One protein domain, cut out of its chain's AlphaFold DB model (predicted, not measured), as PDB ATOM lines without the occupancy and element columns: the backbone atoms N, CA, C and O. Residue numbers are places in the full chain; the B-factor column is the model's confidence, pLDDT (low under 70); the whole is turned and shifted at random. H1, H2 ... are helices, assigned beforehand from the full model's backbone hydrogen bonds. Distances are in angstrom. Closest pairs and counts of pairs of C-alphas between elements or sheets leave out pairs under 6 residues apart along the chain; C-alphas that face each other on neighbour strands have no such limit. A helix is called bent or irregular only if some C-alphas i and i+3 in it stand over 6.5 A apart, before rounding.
ATOM      1  N   VAL A   2      11.472 -29.864 -12.320       76.88
ATOM      2  CA  VAL A   2      12.216 -30.896 -13.085       76.88
ATOM      3  C   VAL A   2      11.319 -31.725 -14.018       76.88
ATOM      4  O   VAL A   2      11.571 -31.774 -15.214       76.88
ATOM      5  N   VAL A   3      10.212 -32.275 -13.505       78.50
ATOM      6  CA  VAL A   3       9.268 -33.086 -14.302       78.50
ATOM      7  C   VAL A   3       8.662 -32.295 -15.469       78.50
ATOM      8  O   VAL A   3       8.583 -32.801 -16.582       78.50
ATOM      9  N   SER A   4       8.291 -31.031 -15.245       73.31
ATOM     10  CA  SER A   4       7.698 -30.168 -16.276       73.31
ATOM     11  C   SER A   4       8.689 -29.841 -17.401       73.31
ATOM     12  O   SER A   4       8.316 -29.873 -18.573       73.31
ATOM     13  N   ILE A   5       9.968 -29.610 -17.072       80.94
ATOM     14  CA  ILE A   5      11.014 -29.385 -18.081       80.94
ATOM     15  C   ILE A   5      11.228 -30.649 -18.917       80.94
ATOM     16  O   ILE A   5      11.279 -30.566 -20.145       80.94
ATOM     17  N   THR A   6      11.313 -31.817 -18.275       79.88
ATOM     18  CA  THR A   6      11.482 -33.100 -18.973       79.88
ATOM     19  C   THR A   6      10.308 -33.381 -19.911       79.88
ATOM     20  O   THR A   6      10.521 -33.734 -21.068       79.88
ATOM     21  N   VAL A   7       9.075 -33.141 -19.454       76.00
ATOM     22  CA  VAL A   7       7.847 -33.293 -20.250       76.00
ATOM     23  C   VAL A   7       7.802 -32.317 -21.435       76.00
ATOM     24  O   VAL A   7       7.424 -32.709 -22.535       76.00
ATOM     25  N   SER A   8       8.254 -31.073 -21.253       74.69
ATOM     26  CA  SER A   8       8.286 -30.052 -22.313       74.69
ATOM     27  C   SER A   8       9.294 -30.360 -23.433       74.69
ATOM     28  O   SER A   8       9.097 -29.956 -24.581       74.69
ATOM     29  N   LYS A   9      10.374 -31.093 -23.128       75.75
ATOM     30  CA  LYS A   9      11.415 -31.456 -24.108       75.75
ATOM     31  C   LYS A   9      11.042 -32.642 -24.997       75.75
ATOM     32  O   LYS A   9      11.638 -32.791 -26.060       75.75
ATOM     33  N   ILE A  10      10.075 -33.463 -24.595       81.31
ATOM     34  CA  ILE A  10       9.639 -34.629 -25.366       81.31
ATOM     35  C   ILE A  10       8.424 -34.224 -26.206       81.31
ATOM     36  O   ILE A  10       7.322 -34.086 -25.677       81.31
ATOM     37  N   SER A  11       8.609 -34.053 -27.520       69.56
ATOM     38  CA  SER A  11       7.560 -33.578 -28.443       69.56
ATOM     39  C   SER A  11       6.271 -34.403 -28.383       69.56
ATOM     40  O   SER A  11       5.186 -33.834 -28.440       69.56
ATOM     41  N   VAL A  12       6.385 -35.722 -28.181       71.69
ATOM     42  CA  VAL A  12       5.231 -36.622 -28.038       71.69
ATOM     43  C   VAL A  12       4.419 -36.278 -26.797       71.69
ATOM     44  O   VAL A  12       3.210 -36.147 -26.890       71.69
ATOM     45  N   VAL A  13       5.065 -36.081 -25.645       72.44
ATOM     46  CA  VAL A  13       4.362 -35.788 -24.387       72.44
ATOM     47  C   VAL A  13       3.801 -34.366 -24.409       72.44
ATOM     48  O   VAL A  13       2.686 -34.136 -23.954       72.44
ATOM     49  N   LYS A  14       4.525 -33.422 -25.016       67.19
ATOM     50  CA  LYS A  14       4.066 -32.044 -25.223       67.19
ATOM     51  C   LYS A  14       2.786 -31.965 -26.066       67.19
ATOM     52  O   LYS A  14       1.922 -31.148 -25.757       67.19
ATOM     53  N   ALA A  15       2.644 -32.826 -27.077       69.06
ATOM     54  CA  ALA A  15       1.461 -32.885 -27.938       69.06
ATOM     55  C   ALA A  15       0.177 -33.315 -27.199       69.06
ATOM     56  O   ALA A  15      -0.916 -33.079 -27.702       69.06
ATOM     57  N   LEU A  16       0.281 -33.899 -25.994       69.44
ATOM     58  CA  LEU A  16      -0.891 -34.171 -25.152       69.44
ATOM     59  C   LEU A  16      -1.406 -32.921 -24.422       69.44
ATOM     60  O   LEU A  16      -2.555 -32.921 -23.991       69.44
ATOM     61  N   PHE A  17      -0.583 -31.880 -24.266       71.00
ATOM     62  CA  PHE A  17      -0.921 -30.680 -23.490       71.00
ATOM     63  C   PHE A  17      -1.201 -29.445 -24.352       71.00
ATOM     64  O   PHE A  17      -1.890 -28.539 -23.894       71.00
ATOM     65  N   ILE A  18      -0.634 -29.364 -25.561       75.00
ATOM     66  CA  ILE A  18      -0.677 -28.169 -26.418       75.00
ATOM     67  C   ILE A  18      -0.987 -28.603 -27.861       75.00
ATOM     68  O   ILE A  18      -0.391 -29.583 -28.318       75.00
ATOM     69  N   PRO A  19      -1.877 -27.899 -28.587       68.44
ATOM     70  CA  PRO A  19      -2.153 -28.192 -29.993       68.44
ATOM     71  C   PRO A  19      -0.946 -27.900 -30.909       68.44
ATOM     72  O   PRO A  19      -0.052 -27.130 -30.558       68.44
ATOM     73  N   ASP A  20      -0.934 -28.527 -32.090       66.88
ATOM     74  CA  ASP A  20      -0.002 -28.257 -33.201       66.88
ATOM     75  C   ASP A  20       1.500 -28.416 -32.890       66.88
ATOM     76  O   ASP A  20       2.340 -27.592 -33.260       66.88
ATOM     77  N   VAL A  21       1.882 -29.521 -32.240       65.06
ATOM     78  CA  VAL A  21       3.305 -29.862 -32.065       65.06
ATOM     79  C   VAL A  21       3.855 -30.537 -33.336       65.06
ATOM     80  O   VAL A  21       3.354 -31.590 -33.739       65.06
ATOM     81  N   PRO A  22       4.910 -29.992 -33.974       61.19
ATOM     82  CA  PRO A  22       5.471 -30.574 -35.191       61.19
ATOM     83  C   PRO A  22       6.058 -31.969 -34.923       61.19
ATOM     84  O   PRO A  22       6.886 -32.146 -34.029       61.19
ATOM     85  N   GLY A  23       5.647 -32.958 -35.725       62.94
ATOM     86  CA  GLY A  23       6.207 -34.317 -35.717       62.94
ATOM     87  C   GLY A  23       5.438 -35.367 -34.907       62.94
ATOM     88  O   GLY A  23       5.909 -36.498 -34.796       62.94
ATOM     89  N   THR A  24       4.267 -35.060 -34.339       60.28
ATOM     90  CA  THR A  24       3.411 -36.069 -33.686       60.28
ATOM     91  C   THR A  24       1.937 -35.701 -33.854       60.28
ATOM     92  O   THR A  24       1.516 -34.635 -33.422       60.28
ATOM     93  N   ASN A  25       1.149 -36.580 -34.482       59.75
ATOM     94  CA  ASN A  25      -0.296 -36.411 -34.638       59.75
ATOM     95  C   ASN A  25      -1.005 -37.338 -33.641       59.75
ATOM     96  O   ASN A  25      -1.047 -38.551 -33.836       59.75
ATOM     97  N   ILE A  26      -1.471 -36.769 -32.530       67.12
ATOM     98  CA  ILE A  26      -2.298 -37.472 -31.545       67.12
ATOM     99  C   ILE A  26      -3.751 -37.119 -31.867       67.12
ATOM    100  O   ILE A  26      -4.035 -35.933 -32.047       67.12
ATOM    101  N   PRO A  27      -4.662 -38.104 -31.963       70.19
ATOM    102  CA  PRO A  27      -6.062 -37.812 -32.217       70.19
ATOM    103  C   PRO A  27      -6.614 -36.915 -31.095       70.19
ATOM    104  O   PRO A  27      -6.371 -37.203 -29.918       70.19
ATOM    105  N   PRO A  28      -7.325 -35.826 -31.441       66.75
ATOM    106  CA  PRO A  28      -7.934 -34.951 -30.450       66.75
ATOM    107  C   PRO A  28      -8.969 -35.717 -29.623       66.75
ATOM    108  O   PRO A  28      -9.565 -36.696 -30.088       66.75
ATOM    109  N   ALA A  29      -9.175 -35.271 -28.384       68.88
ATOM    110  CA  ALA A  29     -10.240 -35.797 -27.547       68.88
ATOM    111  C   ALA A  29     -11.626 -35.419 -28.134       68.88
ATOM    112  O   ALA A  29     -11.711 -34.588 -29.044       68.88
ATOM    113  N   PRO A  30     -12.731 -36.052 -27.685       64.25
ATOM    114  CA  PRO A  30     -14.078 -35.849 -28.251       64.25
ATOM    115  C   PRO A  30     -14.605 -34.401 -28.206       64.25
ATOM    116  O   PRO A  30     -15.621 -34.094 -28.824       64.25
ATOM    117  N   ASP A  31     -13.923 -33.531 -27.467       66.75
ATOM    118  CA  ASP A  31     -14.134 -32.093 -27.283       66.75
ATOM    119  C   ASP A  31     -13.297 -31.215 -28.241       66.75
ATOM    120  O   ASP A  31     -13.401 -29.989 -28.211       66.75
ATOM    121  N   GLY A  32     -12.475 -31.822 -29.105       69.31
ATOM    122  CA  GLY A  32     -11.609 -31.122 -30.058       69.31
ATOM    123  C   GLY A  32     -10.352 -30.506 -29.435       69.31
ATOM    124  O   GLY A  32      -9.608 -29.823 -30.140       69.31
ATOM    125  N   GLN A  33     -10.099 -30.745 -28.147       73.00
ATOM    126  CA  GLN A  33      -8.931 -30.255 -27.414       73.00
ATOM    127  C   GLN A  33      -7.878 -31.369 -27.254       73.00
ATOM    128  O   GLN A  33      -8.179 -32.558 -27.438       73.00
ATOM    129  N   PRO A  34      -6.610 -31.031 -26.950       76.25
ATOM    130  CA  PRO A  34      -5.610 -32.049 -26.672       76.25
ATOM    131  C   PRO A  34      -5.975 -32.821 -25.382       76.25
ATOM    132  O   PRO A  34      -6.505 -32.226 -24.442       76.25
ATOM    133  N   PRO A  35      -5.680 -34.134 -25.292       72.00
ATOM    134  CA  PRO A  35      -6.224 -35.011 -24.246       72.00
ATOM    135  C   PRO A  35      -5.940 -34.594 -22.794       72.00
ATOM    136  O   PRO A  35      -6.676 -34.988 -21.891       72.00
ATOM    137  N   LEU A  36      -4.871 -33.831 -22.542       74.50
ATOM    138  CA  LEU A  36      -4.491 -33.332 -21.214       74.50
ATOM    139  C   LEU A  36      -4.664 -31.807 -21.061       74.50
ATOM    140  O   LEU A  36      -4.133 -31.236 -20.102       74.50
ATOM    141  N   ALA A  37      -5.443 -31.149 -21.929       78.88
ATOM    142  CA  ALA A  37      -5.773 -29.721 -21.810       78.88
ATOM    143  C   ALA A  37      -6.323 -29.362 -20.419       78.88
ATOM    144  O   ALA A  37      -5.861 -28.411 -19.793       78.88
ATOM    145  N   PHE A  38      -7.196 -30.213 -19.867       81.69
ATOM    146  CA  PHE A  38      -7.741 -30.058 -18.514       81.69
ATOM    147  C   PHE A  38      -6.659 -29.908 -17.430       81.69
ATOM    148  O   PHE A  38      -6.847 -29.172 -16.465       81.69
ATOM    149  N   THR A  39      -5.508 -30.577 -17.572       84.19
ATOM    150  CA  THR A  39      -4.416 -30.463 -16.588       84.19
ATOM    151  C   THR A  39      -3.744 -29.092 -16.662       84.19
ATOM    152  O   THR A  39      -3.346 -28.549 -15.632       84.19
ATOM    153  N   ILE A  40      -3.635 -28.517 -17.865       84.69
ATOM    154  CA  ILE A  40      -3.124 -27.155 -18.060       84.69
ATOM    155  C   ILE A  40      -4.117 -26.135 -17.507       84.69
ATOM    156  O   ILE A  40      -3.698 -25.246 -16.769       84.69
ATOM    157  N   ASP A  41      -5.411 -26.301 -17.773       86.50
ATOM    158  CA  ASP A  41      -6.450 -25.409 -17.246       86.50
ATOM    159  C   ASP A  41      -6.533 -25.471 -15.716       86.50
ATOM    160  O   ASP A  41      -6.606 -24.438 -15.050       86.50
ATOM    161  N   ALA A  42      -6.427 -26.668 -15.133       85.94
ATOM    162  CA  ALA A  42      -6.360 -26.842 -13.685       85.94
ATOM    163  C   ALA A  42      -5.107 -26.177 -13.087       85.94
ATOM    164  O   ALA A  42      -5.193 -25.507 -12.057       85.94
ATOM    165  N   ALA A  43      -3.947 -26.319 -13.736       85.88
ATOM    166  CA  ALA A  43      -2.713 -25.669 -13.302       85.88
ATOM    167  C   ALA A  43      -2.791 -24.137 -13.426       85.88
ATOM    168  O   ALA A  43      -2.313 -23.431 -12.537       85.88
ATOM    169  N   ALA A  44      -3.417 -23.619 -14.485       87.19
ATOM    170  CA  ALA A  44      -3.640 -22.188 -14.680       87.19
ATOM    171  C   ALA A  44      -4.584 -21.620 -13.614       87.19
ATOM    172  O   ALA A  44      -4.290 -20.582 -13.018       87.19
ATOM    173  N   PHE A  45      -5.671 -22.333 -13.311       88.88
ATOM    174  CA  PHE A  45      -6.591 -21.962 -12.242       88.88
ATOM    175  C   PHE A  45      -5.900 -21.954 -10.876       88.88
ATOM    176  O   PHE A  45      -6.024 -20.988 -10.125       88.88
ATOM    177  N   LEU A  46      -5.115 -22.991 -10.569       87.88
ATOM    178  CA  LEU A  46      -4.368 -23.069  -9.316       87.88
ATOM    179  C   LEU A  46      -3.318 -21.953  -9.205       87.88
ATOM    180  O   LEU A  46      -3.168 -21.354  -8.142       87.88
ATOM    181  N   GLY A  47      -2.631 -21.632 -10.305       83.81
ATOM    182  CA  GLY A  47      -1.694 -20.510 -10.370       83.81
ATOM    183  C   GLY A  47      -2.375 -19.166 -10.102       83.81
ATOM    184  O   GLY A  47      -1.863 -18.366  -9.320       83.81
ATOM    185  N   ALA A  48      -3.556 -18.940 -10.682       85.56
ATOM    186  CA  ALA A  48      -4.351 -17.736 -10.433       85.56
ATOM    187  C   ALA A  48      -4.893 -17.675  -8.993       85.56
ATOM    188  O   ALA A  48      -4.934 -16.599  -8.395       85.56
ATOM    189  N   ALA A  49      -5.262 -18.821  -8.415       86.94
ATOM    190  CA  ALA A  49      -5.751 -18.931  -7.042       86.94
ATOM    191  C   ALA A  49      -4.644 -18.761  -5.985       86.94
ATOM    192  O   ALA A  49      -4.944 -18.411  -4.845       86.94
ATOM    193  N   ASN A  50      -3.371 -18.957  -6.338       83.88
ATOM    194  CA  ASN A  50      -2.271 -18.835  -5.381       83.88
ATOM    195  C   ASN A  50      -2.149 -17.412  -4.805       83.88
ATOM    196  O   ASN A  50      -2.004 -17.239  -3.600       83.88
ATOM    197  N   CYS A  51      -2.286 -16.388  -5.651       83.81
ATOM    198  CA  CYS A  51      -2.162 -14.987  -5.241       83.81
ATOM    199  C   CYS A  51      -3.183 -14.563  -4.152       83.81
ATOM    200  O   CYS A  51      -2.769 -14.034  -3.117       83.81
ATOM    201  N   PRO A  52      -4.503 -14.816  -4.291       85.94
ATOM    202  CA  PRO A  52      -5.457 -14.498  -3.229       85.94
ATOM    203  C   PRO A  52      -5.294 -15.380  -1.984       85.94
ATOM    204  O   PRO A  52      -5.481 -14.886  -0.873       85.94
ATOM    205  N   VAL A  53      -4.922 -16.658  -2.129       84.94
ATOM    206  CA  VAL A  53      -4.683 -17.550  -0.978       84.94
ATOM    207  C   VAL A  53      -3.517 -17.044  -0.125       84.94
ATOM    208  O   VAL A  53      -3.632 -17.003   1.101       84.94
ATOM    209  N   GLU A  54      -2.431 -16.587  -0.750       82.00
ATOM    210  CA  GLU A  54      -1.300 -15.972  -0.045       82.00
ATOM    211  C   GLU A  54      -1.724 -14.729   0.748       82.00
ATOM    212  O   GLU A  54      -1.342 -14.586   1.912       82.00
ATOM    213  N   LEU A  55      -2.564 -13.866   0.168       83.56
ATOM    214  CA  LEU A  55      -3.092 -12.682   0.854       83.56
ATOM    215  C   LEU A  55      -4.009 -13.033   2.034       83.56
ATOM    216  O   LEU A  55      -3.963 -12.351   3.056       83.56
ATOM    217  N   ILE A  56      -4.816 -14.092   1.927       86.38
ATOM    218  CA  ILE A  56      -5.690 -14.552   3.019       86.38
ATOM    219  C   ILE A  56      -4.855 -15.062   4.198       86.38
ATOM    220  O   ILE A  56      -5.108 -14.676   5.341       86.38
ATOM    221  N   ILE A  57      -3.842 -15.890   3.926       81.25
ATOM    222  CA  ILE A  57      -2.920 -16.403   4.952       81.25
ATOM    223  C   ILE A  57      -2.129 -15.248   5.580       81.25
ATOM    224  O   ILE A  57      -1.909 -15.218   6.789       81.25
ATOM    225  N   PHE A  58      -1.723 -14.269   4.776       80.56
ATOM    226  CA  PHE A  58      -1.051 -13.081   5.285       80.56
ATOM    227  C   PHE A  58      -1.967 -12.239   6.184       80.56
ATOM    228  O   PHE A  58      -1.562 -11.844   7.277       80.56
ATOM    229  N   GLY A  59      -3.214 -12.007   5.770       81.25
ATOM    230  CA  GLY A  59      -4.201 -11.266   6.552       81.25
ATOM    231  C   GLY A  59      -4.516 -11.933   7.893       81.25
ATOM    232  O   GLY A  59      -4.566 -11.247   8.915       81.25
ATOM    233  N   SER A  60      -4.658 -13.263   7.922       79.31
ATOM    234  CA  SER A  60      -4.876 -14.004   9.173       79.31
ATOM    235  C   SER A  60      -3.654 -13.959  10.097       79.31
ATOM    236  O   SER A  60      -3.800 -13.814  11.313       79.31
ATOM    237  N   ALA A  61      -2.449 -13.998   9.529       77.19
ATOM    238  CA  ALA A  61      -1.210 -13.858  10.281       77.19
ATOM    239  C   ALA A  61      -1.072 -12.457  10.903       77.19
ATOM    240  O   ALA A  61      -0.692 -12.340  12.067       77.19
ATOM    241  N   VAL A  62      -1.433 -11.394  10.171       76.50
ATOM    242  CA  VAL A  62      -1.439 -10.012  10.689       76.50
ATOM    243  C   VAL A  62      -2.492  -9.831  11.785       76.50
ATOM    244  O   VAL A  62      -2.215  -9.193  12.798       76.50
ATOM    245  N   ALA A  63      -3.676 -10.426  11.623       79.38
ATOM    246  CA  ALA A  63      -4.742 -10.379  12.626       79.38
ATOM    247  C   ALA A  63      -4.379 -11.106  13.935       79.38
ATOM    248  O   ALA A  63      -4.942 -10.797  14.982       79.38
ATOM    249  N   SER A  64      -3.431 -12.043  13.883       74.88
ATOM    250  CA  SER A  64      -2.971 -12.806  15.049       74.88
ATOM    251  C   SER A  64      -1.932 -12.056  15.900       74.88
ATOM    252  O   SER A  64      -1.481 -12.588  16.906       74.88
ATOM    253  N   ILE A  65      -1.527 -10.834  15.525       72.88
ATOM    254  CA  ILE A  65      -0.506 -10.067  16.256       72.88
ATOM    255  C   ILE A  65      -1.106  -9.436  17.534       72.88
ATOM    256  O   ILE A  65      -2.061  -8.657  17.443       72.88
TER     257      ILE A  65
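Overview. This is residues 2 to 65 of the 171 residues of an uncharacterized protein of Rhizopogon vinicolor AM-OR11-026 (UniProt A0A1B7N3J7). One long helix, H3, sticks out as an arm from a small head, residues 42 to 65 standing free of the rest. The head is made of two short helices, H1 and H2, which meet at a corner, and of a long looping stretch with no named element, residues 15 to 36, that leads into H3. The printed part has 64 residues with three named helices in the order H1, H2, H3 and no named strand, and its class is all helix. The whole is extended, with a radius of gyration of the C-alphas of 17.7 A and spans of 57 by 28 by 12 A, and the arm makes most of the length.

Arrangement. The longest helix, H3, residues 37 to 63, touches no helix. It has a kink of 32 degrees near residue 50. It is neither bent nor irregular, but only just: C-alphas 48 and 51 are 6.3 A apart. H1, residues 2 to 9, is apart from H3. H2, residues 11 to 14, is apart from H3 too. H1 and H2 only just touch, with 3 pairs of C-alphas within 8 A, and they touch only at the corner by their link; their closest C-alphas are those of Ser 8 and Lys 14, 5.5 A apart. In H1 every O i to N i+4 pair is within hydrogen-bond range, and in H3 21 of 23 are. H2 is too short for such a pair, and its one O i to N i+3 pair is not within range.

Along the chain. H3 runs from Ala 37, with its C-alpha at (-5.773, -29.721, -21.810), to Ala 63, with its C-alpha at (-4.742, -10.379, 12.626), a length of 39.5 A from first to last C-alpha. H1 begins at Val 2, with its C-alpha at (12.216, -30.896, -13.085), and ends at Lys 9; it is 11.1 A long. H2 runs from Ser 11 to Lys 14 and is 5.0 A long.

Size, cuts and confidence. The two C-alphas farthest apart are those of Gly 23 and Ile 65, at 57.7 A. Without the stretch that stands free, the body has 40 residues, spans 30 by 24 by 10 A and has a radius of gyration of 10.0 A. The printed part has no cut. The link from H1 to H2 is tight, with 1 residue between them, and the link from H2 to H3 is long, with 22 residues. The mean pLDDT of the printed part is 76.2; it is under 70 at residue 11, residues 14 to 16, residues 19 to 26 and residues 28 to 32, most of them in the long link.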